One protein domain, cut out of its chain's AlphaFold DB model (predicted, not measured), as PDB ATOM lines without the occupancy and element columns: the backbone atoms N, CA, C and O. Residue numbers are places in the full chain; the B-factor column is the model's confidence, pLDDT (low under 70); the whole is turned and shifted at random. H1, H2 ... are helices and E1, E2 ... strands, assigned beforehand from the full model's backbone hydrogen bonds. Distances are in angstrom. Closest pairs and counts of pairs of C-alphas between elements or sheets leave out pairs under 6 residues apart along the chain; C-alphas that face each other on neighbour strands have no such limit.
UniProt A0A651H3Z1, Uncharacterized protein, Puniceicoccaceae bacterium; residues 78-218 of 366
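Overview. This is residues 78 to 218 of the 366 residues of an uncharacterized protein of Puniceicoccaceae bacterium (UniProt A0A651H3Z1). A twisted six-stranded sheet has the long helix H1 and the shorter helix H3 packed over one face, with the short helix H2 on the opposite face near E6. A separate small hairpin, E7 and E8, packs on residues 110 to 115 of H1. The printed part has 141 residues, with three named helices and eight named strands in the order E1 E2 E3 H1 E4 H2 E5 E6 E7 E8 H3; the class is mixed. The large sheet runs E1 E2 E3 E4 E6 E5 and is mixed, while E7 and E8 are antiparallel. The whole is compact and rounded, with a radius of gyration of the C-alphas of 14.5 A and spans of 45 by 36 by 30 A.

Along the chain. Find C-alpha 84 at (159.689, 139.532, 130.662), where E1, residues 84 to 88, begins. E2, residues 93 to 96, and E3, residues 100 to 104, follow. H1 runs from C-alpha 110 at (163.301, 147.307, 123.954) to residue 128, 27.1 A. Next come E4, residues 143 to 148, 16.9 A; H2, residues 151 to 156; E5, residues 166 to 168; E6, residues 173 to 177; E7, residues 183 to 186; and E8, residues 189 to 192. H3, residues 199 to 209, spans 15.3 A and ends at C-alpha 209, (173.242, 124.798, 125.176).

Arrangement. Begin with E1, E2 and E3, a meander, each strand the antiparallel neighbour of the one before; look for N 84 and O 96 at 2.8 A, and N 95 and O 102 at 2.9 A. E3, H1 and E4 form a strand-helix-strand unit, two parallel neighbour strands with a helix between, its crossover left-handed; N 101 and O 143 are 2.8 A apart. E4 and E6 are parallel, with N 146 and O 174 at 2.8 A, and E5 and E6 are a hairpin, with N 168 and O 173 at 2.8 A. H1 is on the sheet at a height of 9.8 A, over E2 and E3, slantwise at 40 degrees to E2 on the local plane. H3 is on the same face, over E6 at a height of 8.8 A. With residues 119 to 127 alone H1 touches H3, closest at the C-alphas of Leu 124 and Val 209, 6.4 A, at a steep tilt of 54 degrees, the same way. H2 is on the opposite face, over E6 at a height of 7.5 A. In the hairpin E7 and E8, N 184 and O 191 are 2.8 A apart; the closest C-alphas of E8 and H1 are those of Tyr 192 and Val 112, 5.5 A. In H1, H2 and H3 every O i to N i+4 pair is within hydrogen-bond range.

Size, cuts and confidence. The C-alphas farthest apart are those of Ser 187 and Val 216, 45.8 A. The printed part has no cut. The link from H1 to E4, residues 129 to 142, is long. Mean pLDDT of the printed part is 89.3; look for values under 70 at residues 138, 187 to 188 and 194 to 196.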
ATOM      1  N   VAL A  78     161.953 130.688 116.151       85.56
ATOM      2  CA  VAL A  78     161.010 130.847 117.260       85.56
ATOM      3  C   VAL A  78     160.135 132.065 116.979       85.56
ATOM      4  O   VAL A  78     160.628 133.151 116.670       85.56
ATOM      5  N   THR A  79     158.815 131.892 117.026       79.94
ATOM      6  CA  THR A  79     157.861 132.984 116.797       79.94
ATOM      7  C   THR A  79     157.323 133.510 118.113       79.94
ATOM      8  O   THR A  79     156.943 132.727 118.974       79.94
ATOM      9  N   GLY A  80     157.214 134.834 118.240       83.62
ATOM     10  CA  GLY A  80     156.522 135.442 119.377       83.62
ATOM     11  C   GLY A  80     157.270 135.312 120.702       83.62
ATOM     12  O   GLY A  80     156.617 135.237 121.739       83.62
ATOM     13  N   VAL A  81     158.610 135.297 120.671       92.56
ATOM     14  CA  VAL A  81     159.438 135.268 121.885       92.56
ATOM     15  C   VAL A  81     158.999 136.383 122.828       92.56
ATOM     16  O   VAL A  81     159.113 137.573 122.519       92.56
ATOM     17  N   ARG A  82     158.468 135.980 123.982       94.38
ATOM     18  CA  ARG A  82     158.064 136.892 125.042       94.38
ATOM     19  C   ARG A  82     159.264 137.136 125.940       94.38
ATOM     20  O   ARG A  82     159.809 136.194 126.504       94.38
ATOM     21  N   VAL A  83     159.631 138.403 126.088       96.88
ATOM     22  CA  VAL A  83     160.653 138.819 127.047       96.88
ATOM     23  C   VAL A  83     159.973 139.513 128.219       96.88
ATOM     24  O   VAL A  83     159.322 140.545 128.047       96.88
ATOM     25  N   GLU A  84     160.091 138.925 129.401       97.38
ATOM     26  CA  GLU A  84     159.689 139.532 130.662       97.38
ATOM     27  C   GLU A  84     160.804 140.451 131.169       97.38
ATOM     28  O   GLU A  84     161.981 140.089 131.166       97.38
ATOM     29  N   VAL A  85     160.430 141.661 131.589       97.31
ATOM     30  CA  VAL A  85     161.339 142.608 132.240       97.31
ATOM     31  C   VAL A  85     161.191 142.409 133.743       97.31
ATOM     32  O   VAL A  85     160.211 142.868 134.326       97.31
ATOM     33  N   GLU A  86     162.140 141.711 134.362       97.00
ATOM     34  CA  GLU A  86     162.117 141.449 135.808       97.00
ATOM     35  C   GLU A  86     162.673 142.633 136.605       97.00
ATOM     36  O   GLU A  86     162.195 142.951 137.691       97.00
ATOM     37  N   LEU A  87     163.690 143.295 136.049       95.56
ATOM     38  CA  LEU A  87     164.323 144.475 136.622       95.56
ATOM     39  C   LEU A  87     164.799 145.384 135.489       95.56
ATOM     40  O   LEU A  87     165.436 144.920 134.546       95.56
ATOM     41  N   GLU A  88     164.541 146.684 135.585       93.88
ATOM     42  CA  GLU A  88     165.107 147.671 134.664       93.88
ATOM     43  C   GLU A  88     165.421 148.965 135.416       93.88
ATOM     44  O   GLU A  88     164.531 149.679 135.882       93.88
ATOM     45  N   SER A  89     166.708 149.276 135.524       90.75
ATOM     46  CA  SER A  89     167.227 150.516 136.089       90.75
ATOM     47  C   SER A  89     168.352 151.068 135.210       90.75
ATOM     48  O   SER A  89     168.699 150.497 134.176       90.75
ATOM     49  N   ALA A  90     168.933 152.204 135.600       84.94
ATOM     50  CA  ALA A  90     170.037 152.803 134.854       84.94
ATOM     51  C   ALA A  90     171.298 151.916 134.823       84.94
ATOM     52  O   ALA A  90     171.976 151.889 133.797       84.94
ATOM     53  N   ASN A  91     171.576 151.194 135.916       89.00
ATOM     54  CA  ASN A  91     172.842 150.483 136.147       89.00
ATOM     55  C   ASN A  91     172.672 148.964 136.285       89.00
ATOM     56  O   ASN A  91     173.649 148.250 136.452       89.00
ATOM     57  N   GLU A  92     171.438 148.472 136.279       94.62
ATOM     58  CA  GLU A  92     171.141 147.050 136.408       94.62
ATOM     59  C   GLU A  92     169.828 146.756 135.693       94.62
ATOM     60  O   GLU A  92     168.827 147.448 135.902       94.62
ATOM     61  N   SER A  93     169.829 145.748 134.834       97.00
ATOM     62  CA  SER A  93     168.638 145.229 134.177       97.00
ATOM     63  C   SER A  93     168.678 143.706 134.135       97.00
ATOM     64  O   SER A  93     169.738 143.122 133.931       97.00
ATOM     65  N   ARG A  94     167.517 143.066 134.275       98.00
ATOM     66  CA  ARG A  94     167.335 141.618 134.155       98.00
ATOM     67  C   ARG A  94     166.104 141.329 133.310       98.00
ATOM     68  O   ARG A  94     165.012 141.833 133.583       98.00
ATOM     69  N   TYR A  95     166.299 140.481 132.311       97.94
ATOM     70  CA  TYR A  95     165.275 140.065 131.367       97.94
ATOM     71  C   TYR A  95     165.202 138.543 131.332       97.94
ATOM     72  O   TYR A  95     166.230 137.868 131.434       97.94
ATOM     73  N   ARG A  96     163.995 138.005 131.165       97.75
ATOM     74  CA  ARG A  96     163.734 136.564 131.119       97.75
ATOM     75  C   ARG A  96     162.947 136.191 129.863       97.75
ATOM     76  O   ARG A  96     161.996 136.879 129.498       97.75
ATOM     77  N   THR A  97     163.336 135.096 129.224       96.69
ATOM     78  CA  THR A  97     162.559 134.370 128.208       96.69
ATOM     79  C   THR A  97     162.177 132.990 128.751       96.69
ATOM     80  O   THR A  97     162.280 132.753 129.953       96.69
ATOM     81  N   GLU A  98     161.699 132.080 127.903       93.62
ATOM     82  CA  GLU A  98     161.300 130.739 128.341       93.62
ATOM     83  C   GLU A  98     162.484 129.948 128.910       93.62
ATOM     84  O   GLU A  98     162.383 129.392 130.002       93.62
ATOM     85  N   ASN A  99     163.622 129.966 128.212       95.31
ATOM     86  CA  ASN A  99     164.784 129.142 128.546       95.31
ATOM     87  C   ASN A  99     165.986 129.950 129.064       95.31
ATOM     88  O   ASN A  99     166.951 129.359 129.553       95.31
ATOM     89  N   PHE A 100     165.951 131.287 128.978       97.31
ATOM     90  CA  PHE A 100     167.099 132.147 129.284       97.31
ATOM     91  C   PHE A 100     166.771 133.283 130.257       97.31
ATOM     92  O   PHE A 100     165.671 133.836 130.294       97.31
ATOM     93  N   VAL A 101     167.793 133.692 131.005       97.50
ATOM     94  CA  VAL A 101     167.862 134.947 131.751       97.50
ATOM     95  C   VAL A 101     169.116 135.691 131.307       97.50
ATOM     96  O   VAL A 101     170.215 135.135 131.333       97.50
ATOM     97  N   PHE A 102     168.976 136.960 130.932       97.00
ATOM     98  CA  PHE A 102     170.122 137.816 130.643       97.00
ATOM     99  C   PHE A 102     170.092 139.095 131.475       97.00
ATOM    100  O   PHE A 102     169.071 139.775 131.603       97.00
ATOM    101  N   GLU A 103     171.244 139.390 132.062       97.50
ATOM    102  CA  GLU A 103     171.480 140.474 133.005       97.50
ATOM    103  C   GLU A 103     172.424 141.487 132.367       97.50
ATOM    104  O   GLU A 103     173.349 141.100 131.657       97.50
ATOM    105  N   ALA A 104     172.200 142.774 132.607       96.56
ATOM    106  CA  ALA A 104     173.055 143.843 132.117       96.56
ATOM    107  C   ALA A 104     173.341 144.869 133.212       96.56
ATOM    108  O   ALA A 104     172.436 145.251 133.949       96.56
ATOM    109  N   ASP A 105     174.565 145.389 133.258       95.19
ATOM    110  CA  ASP A 105     174.976 146.528 134.101       95.19
ATOM    111  C   ASP A 105     174.569 147.898 133.501       95.19
ATOM    112  O   ASP A 105     175.117 148.957 133.820       95.19
ATOM    113  N   ALA A 106     173.598 147.885 132.588       92.88
ATOM    114  CA  ALA A 106     173.056 149.060 131.934       92.88
ATOM    115  C   ALA A 106     171.633 148.800 131.439       92.88
ATOM    116  O   ALA A 106     171.238 147.669 131.148       92.88
ATOM    117  N   ARG A 107     170.878 149.882 131.247       92.50
ATOM    118  CA  ARG A 107     169.592 149.817 130.551       92.50
ATOM    119  C   ARG A 107     169.767 149.449 129.074       92.50
ATOM    120  O   ARG A 107     170.565 150.065 128.355       92.50
ATOM    121  N   LEU A 108     168.949 148.513 128.595       92.50
ATOM    122  CA  LEU A 108     168.886 148.108 127.191       92.50
ATOM    123  C   LEU A 108     167.597 148.626 126.550       92.50
ATOM    124  O   LEU A 108     166.525 148.593 127.146       92.50
ATOM    125  N   SER A 109     167.668 149.110 125.309       91.62
ATOM    126  CA  SER A 109     166.446 149.466 124.579       91.62
ATOM    127  C   SER A 109     165.574 148.228 124.326       91.62
ATOM    128  O   SER A 109     166.094 147.141 124.075       91.62
ATOM    129  N   ARG A 110     164.247 148.403 124.261       91.56
ATOM    130  CA  ARG A 110     163.301 147.307 123.954       91.56
ATOM    131  C   ARG A 110     163.656 146.512 122.692       91.56
ATOM    132  O   ARG A 110     163.428 145.311 122.648       91.56
ATOM    133  N   MET A 111     164.215 147.170 121.675       89.31
ATOM    134  CA  MET A 111     164.651 146.506 120.442       89.31
ATOM    135  C   MET A 111     165.859 145.590 120.678       89.31
ATOM    136  O   MET A 111     165.891 144.493 120.136       89.31
ATOM    137  N   VAL A 112     166.827 146.007 121.502       90.06
ATOM    138  CA  VAL A 112     167.967 145.157 121.893       90.06
ATOM    139  C   VAL A 112     167.476 143.960 122.698       90.06
ATOM    140  O   VAL A 112     167.812 142.832 122.363       90.06
ATOM    141  N   VAL A 113     166.622 144.204 123.694       94.00
ATOM    142  CA  VAL A 113     166.022 143.160 124.538       94.00
ATOM    143  C   VAL A 113     165.273 142.127 123.691       94.00
ATOM    144  O   VAL A 113     165.502 140.930 123.840       94.00
ATOM    145  N   GLY A 114     164.428 142.578 122.759       93.25
ATOM    146  CA  GLY A 114     163.699 141.691 121.849       93.25
ATOM    147  C   GLY A 114     164.616 140.911 120.903       93.25
ATOM    148  O   GLY A 114     164.420 139.713 120.718       93.25
ATOM    149  N   ASN A 115     165.641 141.560 120.339       90.88
ATOM    150  CA  ASN A 115     166.595 140.905 119.441       90.88
ATOM    151  C   ASN A 115     167.439 139.849 120.166       90.88
ATOM    152  O   ASN A 115     167.624 138.762 119.629       90.88
ATOM    153  N   PHE A 116     167.929 140.150 121.372       93.62
ATOM    154  CA  PHE A 116     168.677 139.190 122.181       93.62
ATOM    155  C   PHE A 116     167.792 138.031 122.619       93.62
ATOM    156  O   PHE A 116     168.182 136.889 122.411       93.62
ATOM    157  N   GLY A 117     166.579 138.296 123.116       95.44
ATOM    158  CA  GLY A 117     165.627 137.235 123.451       95.44
ATOM    159  C   GLY A 117     165.362 136.297 122.268       95.44
ATOM    160  O   GLY A 117     165.435 135.081 122.416       95.44
ATOM    161  N   ALA A 118     165.134 136.852 121.072       94.25
ATOM    162  CA  ALA A 118     164.961 136.054 119.861       94.25
ATOM    163  C   ALA A 118     166.217 135.249 119.493       94.25
ATOM    164  O   ALA A 118     166.101 134.095 119.090       94.25
ATOM    165  N   LEU A 119     167.410 135.833 119.632       94.06
ATOM    166  CA  LEU A 119     168.666 135.153 119.326       94.06
ATOM    167  C   LEU A 119     168.959 134.000 120.295       94.06
ATOM    168  O   LEU A 119     169.357 132.934 119.834       94.06
ATOM    169  N   PHE A 120     168.726 134.186 121.597       96.00
ATOM    170  CA  PHE A 120     168.876 133.140 122.612       96.00
ATOM    171  C   PHE A 120     167.984 131.932 122.304       96.00
ATOM    172  O   PHE A 120     168.489 130.836 122.059       96.00
ATOM    173  N   GLU A 121     166.671 132.149 122.216       96.12
ATOM    174  CA  GLU A 121     165.707 131.070 121.961       96.12
ATOM    175  C   GLU A 121     165.886 130.452 120.568       96.12
ATOM    176  O   GLU A 121     165.804 129.238 120.388       96.12
ATOM    177  N   GLY A 122     166.179 131.286 119.570       95.81
ATOM    178  CA  GLY A 122     166.434 130.843 118.205       95.81
ATOM    179  C   GLY A 122     167.655 129.936 118.097       95.81
ATOM    180  O   GLY A 122     167.597 128.930 117.393       95.81
ATOM    181  N   THR A 123     168.743 130.267 118.800       96.69
ATOM    182  CA  THR A 123     169.970 129.455 118.780       96.69
ATOM    183  C   THR A 123     169.747 128.115 119.474       96.69
ATOM    184  O   THR A 123     170.166 127.095 118.938       96.69
ATOM    185  N   LEU A 124     169.021 128.093 120.600       95.69
ATOM    186  CA  LEU A 124     168.629 126.851 121.276       95.69
ATOM    187  C   LEU A 124     167.886 125.905 120.322       95.69
ATOM    188  O   LEU A 124     168.325 124.777 120.116       95.69
ATOM    189  N   VAL A 125     166.817 126.383 119.677       94.00
ATOM    190  CA  VAL A 125     166.036 125.568 118.731       94.00
ATOM    191  C   VAL A 125     166.855 125.173 117.502       94.00
ATOM    192  O   VAL A 125     166.686 124.078 116.974       94.00
ATOM    193  N   ALA A 126     167.750 126.041 117.024       95.25
ATOM    194  CA  ALA A 126     168.614 125.725 115.893       95.25
ATOM    195  C   ALA A 126     169.613 124.604 116.213       95.25
ATOM    196  O   ALA A 126     169.788 123.716 115.382       95.25
ATOM    197  N   VAL A 127     170.230 124.624 117.399       95.25
ATOM    198  CA  VAL A 127     171.156 123.571 117.843       95.25
ATOM    199  C   VAL A 127     170.411 122.267 118.137       95.25
ATOM    200  O   VAL A 127     170.892 121.201 117.756       95.25
ATOM    201  N   ASP A 128     169.228 122.331 118.754       90.88
ATOM    202  CA  ASP A 128     168.423 121.136 119.044       90.88
ATOM    203  C   ASP A 128     167.901 120.447 117.772       90.88
ATOM    204  O   ASP A 128     167.810 119.223 117.708       90.88
ATOM    205  N   ALA A 129     167.634 121.223 116.718       90.88
ATOM    206  CA  ALA A 129     167.208 120.701 115.422       90.88
ATOM    207  C   ALA A 129     168.331 120.018 114.621       90.88
ATOM    208  O   ALA A 129     168.055 119.434 113.572       90.88
ATOM    209  N   LEU A 130     169.594 120.108 115.055       91.56
ATOM    210  CA  LEU A 130     170.683 119.419 114.373       91.56
ATOM    211  C   LEU A 130     170.509 117.898 114.526       91.56
ATOM    212  O   LEU A 130     170.368 117.414 115.654       91.56
ATOM    213  N   PRO A 131     170.634 117.106 113.442       87.00
ATOM    214  CA  PRO A 131     170.492 115.646 113.473       87.00
ATOM    215  C   PRO A 131     171.678 114.929 114.148       87.00
ATOM    216  O   PRO A 131     172.023 113.799 113.823       87.00
ATOM    217  N   LEU A 132     172.335 115.576 115.105       88.50
ATOM    218  CA  LEU A 132     173.503 115.079 115.829       88.50
ATOM    219  C   LEU A 132     173.128 114.465 117.183       88.50
ATOM    220  O   LEU A 132     173.975 113.867 117.845       88.50
ATOM    221  N   GLY A 133     171.863 114.605 117.593       83.19
ATOM    222  CA  GLY A 133     171.350 114.094 118.863       83.19
ATOM    223  C   GLY A 133     171.977 114.781 120.074       83.19
ATOM    224  O   GLY A 133     172.250 114.111 121.069       83.19
ATOM    225  N   LEU A 134     172.223 116.095 119.974       84.62
ATOM    226  CA  LEU A 134     172.810 116.909 121.042       84.62
ATOM    227  C   LEU A 134     171.849 117.061 122.235       84.62
ATOM    228  O   LEU A 134     172.300 117.036 123.378       84.62
ATOM    229  N   GLY A 135     170.533 117.114 122.000       71.81
ATOM    230  CA  GLY A 135     169.521 117.208 123.059       71.81
ATOM    231  C   GLY A 135     169.686 118.482 123.883       71.81
ATOM    232  O   GLY A 135     169.925 118.412 125.088       71.81
ATOM    233  N   ALA A 136     169.634 119.628 123.208       73.38
ATOM    234  CA  ALA A 136     169.868 120.924 123.821       73.38
ATOM    235  C   ALA A 136     168.612 121.347 124.596       73.38
ATOM    236  O   ALA A 136     167.593 121.699 124.011       73.38
ATOM    237  N   ALA A 137     168.680 121.306 125.924       71.06
ATOM    238  CA  ALA A 137     167.595 121.751 126.793       71.06
ATOM    239  C   ALA A 137     168.159 122.336 128.093       71.06
ATOM    240  O   ALA A 137     169.138 121.797 128.628       71.06
ATOM    241  N   PRO A 138     167.560 123.414 128.636       68.62
ATOM    242  CA  PRO A 138     167.944 123.875 129.957       68.62
ATOM    243  C   PRO A 138     167.689 122.764 130.983       68.62
ATOM    244  O   PRO A 138     166.765 121.958 130.854       68.62
ATOM    245  N   GLY A 139     168.535 122.721 132.012       70.00
ATOM    246  CA  GLY A 139     168.293 121.876 133.178       70.00
ATOM    247  C   GLY A 139     167.140 122.424 134.024       70.00
ATOM    248  O   GLY A 139     166.232 123.087 133.536       70.00
ATOM    249  N   ALA A 140     167.194 122.211 135.338       75.19
ATOM    250  CA  ALA A 140     166.202 122.789 136.252       75.19
ATOM    251  C   ALA A 140     166.226 124.333 136.295       75.19
ATOM    252  O   ALA A 140     165.243 124.953 136.685       75.19
ATOM    253  N   GLU A 141     167.350 124.942 135.910       85.00
ATOM    254  CA  GLU A 141     167.562 126.388 135.914       85.00
ATOM    255  C   GLU A 141     167.670 126.926 134.479       85.00
ATOM    256  O   GLU A 141     168.274 126.257 133.631       85.00
ATOM    257  N   PRO A 142     167.175 128.152 134.213       91.81
ATOM    258  CA  PRO A 142     167.379 128.819 132.934       91.81
ATOM    259  C   PRO A 142     168.864 129.039 132.645       91.81
ATOM    260  O   PRO A 142     169.671 129.271 133.553       91.81
ATOM    261  N   TYR A 143     169.208 129.070 131.364       95.38
ATOM    262  CA  TYR A 143     170.515 129.516 130.900       95.38
ATOM    263  C   TYR A 143     170.752 130.987 131.260       95.38
ATOM    264  O   TYR A 143     169.827 131.798 131.220       95.38
ATOM    265  N   ARG A 144     171.987 131.349 131.626       96.50
ATOM    266  CA  ARG A 144     172.303 132.691 132.141       96.50
ATOM    267  C   ARG A 144     173.366 133.406 131.320       96.50
ATOM    268  O   ARG A 144     174.406 132.826 131.010       96.50
ATOM    269  N   THR A 145     173.143 134.688 131.054       97.50
ATOM    270  CA  THR A 145     174.092 135.555 130.343       97.50
ATOM    271  C   THR A 145     174.274 136.878 131.073       97.50
ATOM    272  O   THR A 145     173.298 137.500 131.481       97.50
ATOM    273  N   MET A 146     175.518 137.329 131.203       97.31
ATOM    274  CA  MET A 146     175.883 138.633 131.744       97.31
ATOM    275  C   MET A 146     176.445 139.527 130.638       97.31
ATOM    276  O   MET A 146     177.443 139.200 129.992       97.31
ATOM    277  N   LEU A 147     175.780 140.659 130.435       96.00
ATOM    278  CA  LEU A 147     176.066 141.676 129.434       96.00
ATOM    279  C   LEU A 147     176.720 142.881 130.120       96.00
ATOM    280  O   LEU A 147     176.125 143.487 131.006       96.00
ATOM    281  N   PHE A 148     177.924 143.250 129.697       95.19
ATOM    282  CA  PHE A 148     178.695 144.313 130.349       95.19
ATOM    283  C   PHE A 148     178.794 145.561 129.476       95.19
ATOM    284  O   PHE A 148     179.149 145.489 128.303       95.19
ATOM    285  N   ALA A 149     178.530 146.730 130.040       92.75
ATOM    286  CA  ALA A 149     178.584 148.011 129.354       92.75
ATOM    287  C   ALA A 149     180.009 148.394 128.963       92.75
ATOM    288  O   ALA A 149     180.186 149.152 128.006       92.75
ATOM    289  N   THR A 150     181.009 147.886 129.691       91.38
ATOM    290  CA  THR A 150     182.422 148.149 129.421       91.38
ATOM    291  C   THR A 150     183.270 146.883 129.500       91.38
ATOM    292  O   THR A 150     182.914 145.891 130.147       91.38
ATOM    293  N   ARG A 151     184.433 146.924 128.839       90.25
ATOM    294  CA  ARG A 151     185.426 145.848 128.888       90.25
ATOM    295  C   ARG A 151     185.958 145.643 130.306       90.25
ATOM    296  O   ARG A 151     186.175 144.507 130.709       90.25
ATOM    297  N   GLU A 152     186.126 146.713 131.074       94.38
ATOM    298  CA  GLU A 152     186.615 146.666 132.452       94.38
ATOM    299  C   GLU A 152     185.654 145.896 133.363       94.38
ATOM    300  O   GLU A 152     186.101 145.050 134.133       94.38
ATOM    301  N   ALA A 153     184.340 146.125 133.242       94.88
ATOM    302  CA  ALA A 153     183.331 145.393 134.011       94.88
ATOM    303  C   ALA A 153     183.297 143.897 133.649       94.88
ATOM    304  O   ALA A 153     183.199 143.042 134.534       94.88
ATOM    305  N   TYR A 154     183.462 143.576 132.360       95.38
ATOM    306  CA  TYR A 154     183.625 142.199 131.892       95.38
ATOM    307  C   TYR A 154     184.850 141.522 132.532       95.38
ATOM    308  O   TYR A 154     184.727 140.427 133.080       95.38
ATOM    309  N   LEU A 155     186.015 142.180 132.525       95.31
ATOM    310  CA  LEU A 155     187.242 141.639 133.124       95.31
ATOM    311  C   LEU A 155     187.102 141.474 134.643       95.31
ATOM    312  O   LEU A 155     187.440 140.421 135.183       95.31
ATOM    313  N   ALA A 156     186.530 142.467 135.327       95.75
ATOM    314  CA  ALA A 156     186.279 142.417 136.767       95.75
ATOM    315  C   ALA A 156     185.330 141.276 137.176       95.75
ATOM    316  O   ALA A 156     185.403 140.786 138.300       95.75
ATOM    317  N   SER A 157     184.474 140.817 136.259       94.12
ATOM    318  CA  SER A 157     183.518 139.722 136.481       94.12
ATOM    319  C   SER A 157     184.081 138.330 136.145       94.12
ATOM    320  O   SER A 157     183.348 137.332 136.144       94.12
ATOM    321  N   GLY A 158     185.388 138.243 135.875       93.25
ATOM    322  CA  GLY A 158     186.082 137.004 135.518       93.25
ATOM    323  C   GLY A 158     186.090 136.710 134.018       93.25
ATOM    324  O   GLY A 158     186.243 135.555 133.628       93.25
ATOM    325  N   GLY A 159     185.889 137.731 133.185       92.31
ATOM    326  CA  GLY A 159     186.128 137.659 131.751       92.31
ATOM    327  C   GLY A 159     187.618 137.529 131.411       92.31
ATOM    328  O   GLY A 159     188.488 137.993 132.147       92.31
ATOM    329  N   ARG A 160     187.911 136.915 130.264       88.94
ATOM    330  CA  ARG A 160     189.268 136.653 129.759       88.94
ATOM    331  C   ARG A 160     189.803 137.810 128.889       88.94
ATOM    332  O   ARG A 160     189.095 138.192 127.949       88.94
ATOM    333  N   PRO A 161     191.000 138.382 129.156       86.75
ATOM    334  CA  PRO A 161     191.591 139.467 128.354       86.75
ATOM    335  C   PRO A 161     191.799 139.129 126.875       86.75
ATOM    336  O   PRO A 161     191.622 140.005 126.030       86.75
ATOM    337  N   ASP A 162     192.111 137.870 126.591       80.94
ATOM    338  CA  ASP A 162     192.347 137.257 125.281       80.94
ATOM    339  C   ASP A 162     191.053 136.854 124.548       80.94
ATOM    340  O   ASP A 162     191.083 136.558 123.357       80.94
ATOM    341  N   ALA A 163     189.896 136.906 125.219       84.44
ATOM    342  CA  ALA A 163     188.613 136.507 124.643       84.44
ATOM    343  C   ALA A 163     187.631 137.683 124.505       84.44
ATOM    344  O   ALA A 163     187.474 138.510 125.414       84.44
ATOM    345  N   ALA A 164     186.932 137.752 123.368       84.44
ATOM    346  CA  ALA A 164     185.909 138.770 123.108       84.44
ATOM    347  C   ALA A 164     184.622 138.532 123.920       84.44
ATOM    348  O   ALA A 164     183.980 139.496 124.335       84.44
ATOM    349  N   ALA A 165     184.292 137.269 124.175       90.38
ATOM    350  CA  ALA A 165     183.263 136.770 125.081       90.38
ATOM    351  C   ALA A 165     183.712 135.393 125.590       90.38
ATOM    352  O   ALA A 165     184.655 134.829 125.036       90.38
ATOM    353  N   ILE A 166     183.074 134.876 126.641       93.38
ATOM    354  CA  ILE A 166     183.296 133.497 127.095       93.38
ATOM    355  C   ILE A 166     182.005 132.861 127.593       93.38
ATOM    356  O   ILE A 166     181.240 133.483 128.331       93.38
ATOM    357  N   TYR A 167     181.826 131.580 127.303       96.06
ATOM    358  CA  TYR A 167     181.001 130.686 128.092       96.06
ATOM    359  C   TYR A 167     181.829 130.055 129.215       96.06
ATOM    360  O   TYR A 167     182.750 129.265 128.998       96.06
ATOM    361  N   ARG A 168     181.481 130.386 130.457       93.75
ATOM    362  CA  ARG A 168     182.121 129.848 131.653       93.75
ATOM    363  C   ARG A 168     181.383 128.603 132.131       93.75
ATOM    364  O   ARG A 168     180.288 128.675 132.686       93.75
ATOM    365  N   GLN A 169     182.015 127.443 131.960       90.19
ATOM    366  CA  GLN A 169     181.415 126.152 132.315       90.19
ATOM    367  C   GLN A 169     181.166 125.978 133.820       90.19
ATOM    368  O   GLN A 169     180.214 125.297 134.191       90.19
ATOM    369  N   THR A 170     181.998 126.580 134.682       90.38
ATOM    370  CA  THR A 170     181.954 126.368 136.141       90.38
ATOM    371  C   THR A 170     180.645 126.821 136.777       90.38
ATOM    372  O   THR A 170     180.187 126.201 137.732       90.38
ATOM    373  N   ASP A 171     180.022 127.871 136.243       90.25
ATOM    374  CA  ASP A 171     178.733 128.387 136.703       90.25
ATOM    375  C   ASP A 171     177.690 128.521 135.582       90.25
ATOM    376  O   ASP A 171     176.621 129.093 135.802       90.25
ATOM    377  N   ARG A 172     177.984 127.951 134.404       92.31
ATOM    378  CA  ARG A 172     177.114 127.885 133.220       92.31
ATOM    379  C   ARG A 172     176.648 129.255 132.716       92.31
ATOM    380  O   ARG A 172     175.498 129.408 132.292       92.31
ATOM    381  N   ARG A 173     177.539 130.254 132.732       95.44
ATOM    382  CA  ARG A 173     177.213 131.631 132.324       95.44
ATOM    383  C   ARG A 173     177.994 132.094 131.110       95.44
ATOM    384  O   ARG A 173     179.196 131.871 131.024       95.44
ATOM    385  N   ILE A 174     177.325 132.823 130.226       97.38
ATOM    386  CA  ILE A 174     177.996 133.622 129.197       97.38
ATOM    387  C   ILE A 174     178.376 134.974 129.800       97.38
ATOM    388  O   ILE A 174     177.562 135.604 130.473       97.38
ATOM    389  N   LEU A 175     179.604 135.423 129.561       96.75
ATOM    390  CA  LEU A 175     180.091 136.751 129.911       96.75
ATOM    391  C   LEU A 175     180.472 137.463 128.619       96.75
ATOM    392  O   LEU A 175     181.300 136.961 127.859       96.75
ATOM    393  N   VAL A 176     179.891 138.635 128.369       93.94
ATOM    394  CA  VAL A 176     180.127 139.336 127.105       93.94
ATOM    395  C   VAL A 176     179.981 140.856 127.241       93.94
ATOM    396  O   VAL A 176     178.994 141.341 127.797       93.94
ATOM    397  N   PRO A 177     180.942 141.647 126.739       92.12
ATOM    398  CA  PRO A 177     180.794 143.089 126.678       92.12
ATOM    399  C   PRO A 177     179.880 143.509 125.514       92.12
ATOM    400  O   PRO A 177     180.019 143.041 124.385       92.12
ATOM    401  N   LEU A 178     178.963 144.442 125.775       88.44
ATOM    402  CA  LEU A 178     177.953 144.943 124.836       88.44
ATOM    403  C   LEU A 178     178.570 145.553 123.573       88.44
ATOM    404  O   LEU A 178     178.008 145.405 122.493       88.44
ATOM    405  N   GLU A 179     179.745 146.179 123.659       84.56
ATOM    406  CA  GLU A 179     180.466 146.697 122.482       84.56
ATOM    407  C   GLU A 179     180.791 145.618 121.431       84.56
ATOM    408  O   GLU A 179     181.060 145.948 120.279       84.56
ATOM    409  N   ARG A 180     180.743 144.332 121.808       81.31
ATOM    410  CA  ARG A 180     180.962 143.187 120.912       81.31
ATOM    411  C   ARG A 180     179.677 142.630 120.305       81.31
ATOM    412  O   ARG A 180     179.758 141.711 119.504       81.31
ATOM    413  N   LEU A 181     178.510 143.166 120.672       78.12
ATOM    414  CA  LEU A 181     177.197 142.571 120.386       78.12
ATOM    415  C   LEU A 181     176.306 143.410 119.480       78.12
ATOM    416  O   LEU A 181     175.094 143.490 119.681       78.12
ATOM    417  N   GLY A 182     176.889 144.083 118.495       70.69
ATOM    418  CA  GLY A 182     176.086 144.790 117.509       70.69
ATOM    419  C   GLY A 182     175.143 145.843 118.094       70.69
ATOM    420  O   GLY A 182     174.041 146.063 117.590       70.69
ATOM    421  N   VAL A 183     175.564 146.481 119.184       77.75
ATOM    422  CA  VAL A 183     174.850 147.572 119.841       77.75
ATOM    423  C   VAL A 183     175.758 148.785 119.980       77.75
ATOM    424  O   VAL A 183     176.978 148.679 120.056       77.75
ATOM    425  N   ARG A 184     175.147 149.967 120.048       77.94
ATOM    426  CA  ARG A 184     175.832 151.243 120.263       77.94
ATOM    427  C   ARG A 184     175.303 151.946 121.505       77.94
ATOM    428  O   ARG A 184     174.100 151.918 121.793       77.94
ATOM    429  N   ARG A 185     176.199 152.634 122.212       79.12
ATOM    430  CA  ARG A 185     175.841 153.471 123.360       79.12
ATOM    431  C   ARG A 185     175.039 154.695 122.906       79.12
ATOM    432  O   ARG A 185     175.273 155.265 121.841       79.12
ATOM    433  N   THR A 186     174.080 155.102 123.723       76.00
ATOM    434  CA  THR A 186     173.230 156.285 123.545       76.00
ATOM    435  C   THR A 186     173.132 157.049 124.865       76.00
ATOM    436  O   THR A 186     173.566 156.556 125.905       76.00
ATOM    437  N   SER A 187     172.511 158.230 124.853       66.69
ATOM    438  CA  SER A 187     172.228 158.997 126.076       66.69
ATOM    439  C   SER A 187     171.269 158.290 127.047       66.69
ATOM    440  O   SER A 187     171.198 158.676 128.206       66.69
ATOM    441  N   SER A 188     170.547 157.260 126.592       68.00
ATOM    442  CA  SER A 188     169.520 156.544 127.366       68.00
ATOM    443  C   SER A 188     169.864 155.079 127.682       68.00
ATOM    444  O   SER A 188     169.000 154.343 128.151       68.00
ATOM    445  N   GLY A 189     171.105 154.648 127.412       76.06
ATOM    446  CA  GLY A 189     171.546 153.248 127.516       76.06
ATOM    447  C   GLY A 189     172.073 152.717 126.180       76.06
ATOM    448  O   GLY A 189     172.679 153.475 125.419       76.06
ATOM    449  N   PHE A 190     171.818 151.450 125.848       83.50
ATOM    450  CA  PHE A 190     172.272 150.824 124.592       83.50
ATOM    451  C   PHE A 190     171.137 150.584 123.582       83.50
ATOM    452  O   PHE A 190     170.017 150.213 123.938       83.50
ATOM    453  N   SER A 191     171.430 150.795 122.296       72.94
ATOM    454  CA  SER A 191     170.506 150.594 121.167       72.94
ATOM    455  C   SER A 191     171.130 149.729 120.075       72.94
ATOM    456  O   SER A 191     172.346 149.718 119.927       72.94
ATOM    457  N   TYR A 192     170.300 149.043 119.286       72.75
ATOM    458  CA  TYR A 192     170.754 148.170 118.198       72.75
ATOM    459  C   TYR A 192     171.561 148.938 117.141       72.75
ATOM    460  O   TYR A 192     171.160 150.027 116.708       72.75
ATOM    461  N   ASP A 193     172.674 148.347 116.717       71.38
ATOM    462  CA  ASP A 193     173.427 148.746 115.539       71.38
ATOM    463  C   ASP A 193     173.041 147.841 114.365       71.38
ATOM    464  O   ASP A 193     173.171 146.621 114.415       71.38
ATOM    465  N   ARG A 194     172.582 148.452 113.269       55.81
ATOM    466  CA  ARG A 194     172.217 147.732 112.040       55.81
ATOM    467  C   ARG A 194     173.414 147.075 111.350       55.81
ATOM    468  O   ARG A 194     173.204 146.258 110.463       55.81
ATOM    469  N   ARG A 195     174.640 147.453 111.721       56.38
ATOM    470  CA  ARG A 195     175.892 146.814 111.283       56.38
ATOM    471  C   ARG A 195     176.406 145.779 112.281       56.38
ATOM    472  O   ARG A 195     177.520 145.292 112.134       56.38
ATOM    473  N   GLY A 196     175.622 145.506 113.315       61.62
ATOM    474  CA  GLY A 196     176.012 144.663 114.414       61.62
ATOM    475  C   GLY A 196     176.183 143.202 114.037       61.62
ATOM    476  O   GLY A 196     175.309 142.627 113.389       61.62
ATOM    477  N   ASP A 197     177.287 142.612 114.486       74.31
ATOM    478  CA  ASP A 197     177.566 141.191 114.332       74.31
ATOM    479  C   ASP A 197     177.156 140.429 115.601       74.31
ATOM    480  O   ASP A 197     177.615 140.727 116.702       74.31
ATOM    481  N   ASN A 198     176.264 139.453 115.435       83.81
ATOM    482  CA  ASN A 198     175.760 138.601 116.511       83.81
ATOM    483  C   ASN A 198     176.415 137.212 116.522       83.81
ATOM    484  O   ASN A 198     176.068 136.400 117.380       83.81
ATOM    485  N   ARG A 199     177.335 136.919 115.590       88.38
ATOM    486  CA  ARG A 199     178.007 135.612 115.478       88.38
ATOM    487  C   ARG A 199     178.667 135.200 116.785       88.38
ATOM    488  O   ARG A 199     178.466 134.078 117.226       88.38
ATOM    489  N   LEU A 200     179.347 136.136 117.449       89.00
ATOM    490  CA  LEU A 200     179.980 135.882 118.743       89.00
ATOM    491  C   LEU A 200     178.971 135.401 119.794       89.00
ATOM    492  O   LEU A 200     179.248 134.466 120.533       89.00
ATOM    493  N   LEU A 201     177.779 136.001 119.853       92.94
ATOM    494  CA  LEU A 201     176.765 135.565 120.813       92.94
ATOM    495  C   LEU A 201     176.193 134.193 120.442       92.94
ATOM    496  O   LEU A 201     175.988 133.375 121.327       92.94
ATOM    497  N   VAL A 202     175.990 133.914 119.150       95.31
ATOM    498  CA  VAL A 202     175.592 132.577 118.671       95.31
ATOM    499  C   VAL A 202     176.636 131.521 119.049       95.31
ATOM    500  O   VAL A 202     176.257 130.442 119.506       95.31
ATOM    501  N   HIS A 203     177.929 131.834 118.917       96.06
ATOM    502  CA  HIS A 203     179.042 130.963 119.316       96.06
ATOM    503  C   HIS A 203     178.946 130.596 120.800       96.06
ATOM    504  O   HIS A 203     178.874 129.419 121.150       96.06
ATOM    505  N   GLU A 204     178.828 131.596 121.678       96.81
ATOM    506  CA  GLU A 204     178.751 131.347 123.123       96.81
ATOM    507  C   GLU A 204     177.444 130.666 123.557       96.81
ATOM    508  O   GLU A 204     177.456 129.829 124.463       96.81
ATOM    509  N   ILE A 205     176.307 130.972 122.912       97.12
ATOM    510  CA  ILE A 205     175.047 130.263 123.183       97.12
ATOM    511  C   ILE A 205     175.169 128.800 122.765       97.12
ATOM    512  O   ILE A 205     174.692 127.932 123.491       97.12
ATOM    513  N   THR A 206     175.842 128.510 121.647       97.75
ATOM    514  CA  THR A 206     176.080 127.133 121.193       97.75
ATOM    515  C   THR A 206     176.842 126.341 122.256       97.75
ATOM    516  O   THR A 206     176.384 125.271 122.657       97.75
ATOM    517  N   HIS A 207     177.916 126.906 122.820       97.00
ATOM    518  CA  HIS A 207     178.613 126.308 123.967       97.00
ATOM    519  C   HIS A 207     177.696 126.094 125.170       97.00
ATOM    520  O   HIS A 207     177.699 125.024 125.782       97.00
ATOM    521  N   GLN A 208     176.888 127.099 125.508       96.44
ATOM    522  CA  GLN A 208     175.994 127.042 126.657       96.44
ATOM    523  C   GLN A 208     174.943 125.933 126.538       96.44
ATOM    524  O   GLN A 208     174.759 125.166 127.487       96.44
ATOM    525  N   VAL A 209     174.281 125.815 125.388       95.06
ATOM    526  CA  VAL A 209     173.242 124.798 125.176       95.06
ATOM    527  C   VAL A 209     173.831 123.403 124.956       95.06
ATOM    528  O   VAL A 209     173.172 122.404 125.228       95.06
ATOM    529  N   MET A 210     175.104 123.323 124.556       94.25
ATOM    530  CA  MET A 210     175.878 122.084 124.467       94.25
ATOM    531  C   MET A 210     176.634 121.737 125.760       94.25
ATOM    532  O   MET A 210     177.515 120.883 125.719       94.25
ATOM    533  N   HIS A 211     176.326 122.357 126.907       91.94
ATOM    534  CA  HIS A 211     177.125 122.226 128.136       91.94
ATOM    535  C   HIS A 211     177.513 120.780 128.496       91.94
ATOM    536  O   HIS A 211     178.673 120.521 128.818       91.94
ATOM    537  N   ASP A 212     176.570 119.840 128.410       87.88
ATOM    538  CA  ASP A 212     176.798 118.439 128.787       87.88
ATOM    539  C   ASP A 212     177.761 117.699 127.832       87.88
ATOM    540  O   ASP A 212     178.286 116.640 128.169       87.88
ATOM    541  N   TRP A 213     178.050 118.276 126.661       90.44
ATOM    542  CA  TRP A 213     178.974 117.736 125.662       90.44
ATOM    543  C   TRP A 213     180.401 118.265 125.780       90.44
ATOM    544  O   TRP A 213     181.334 117.614 125.311       90.44
ATOM    545  N   LEU A 214     180.595 119.427 126.409       91.62
ATOM    546  CA  LEU A 214     181.867 120.159 126.344       91.62
ATOM    547  C   LEU A 214     183.046 119.414 126.978       91.62
ATOM    548  O   LEU A 214     184.194 119.696 126.649       91.62
ATOM    549  N   ASN A 215     182.765 118.488 127.897       89.56
ATOM    550  CA  ASN A 215     183.782 117.705 128.601       89.56
ATOM    551  C   ASN A 215     183.960 116.291 128.040       89.56
ATOM    552  O   ASN A 215     184.802 115.545 128.535       89.56
ATOM    553  N   VAL A 216     183.163 115.908 127.041       90.38
ATOM    554  CA  VAL A 216     183.174 114.550 126.480       90.38
ATOM    555  C   VAL A 216     183.460 114.523 124.977       90.38
ATOM    556  O   VAL A 216     183.857 113.486 124.450       90.38
ATOM    557  N   LEU A 217     183.304 115.658 124.290       95.00
ATOM    558  CA  LEU A 217     183.745 115.855 122.911       95.00
ATOM    559  C   LEU A 217     185.160 116.458 122.865       95.00
ATOM    560  O   LEU A 217     185.542 117.209 123.766       95.00
ATOM    561  N   PRO A 218     185.947 116.169 121.812       96.25
ATOM    562  CA  PRO A 218     187.246 116.803 121.615       96.25
ATOM    563  C   PRO A 218     187.094 118.306 121.335       96.25
ATOM    564  O   PRO A 218     186.124 118.737 120.707       96.25
TER     565      PRO A 218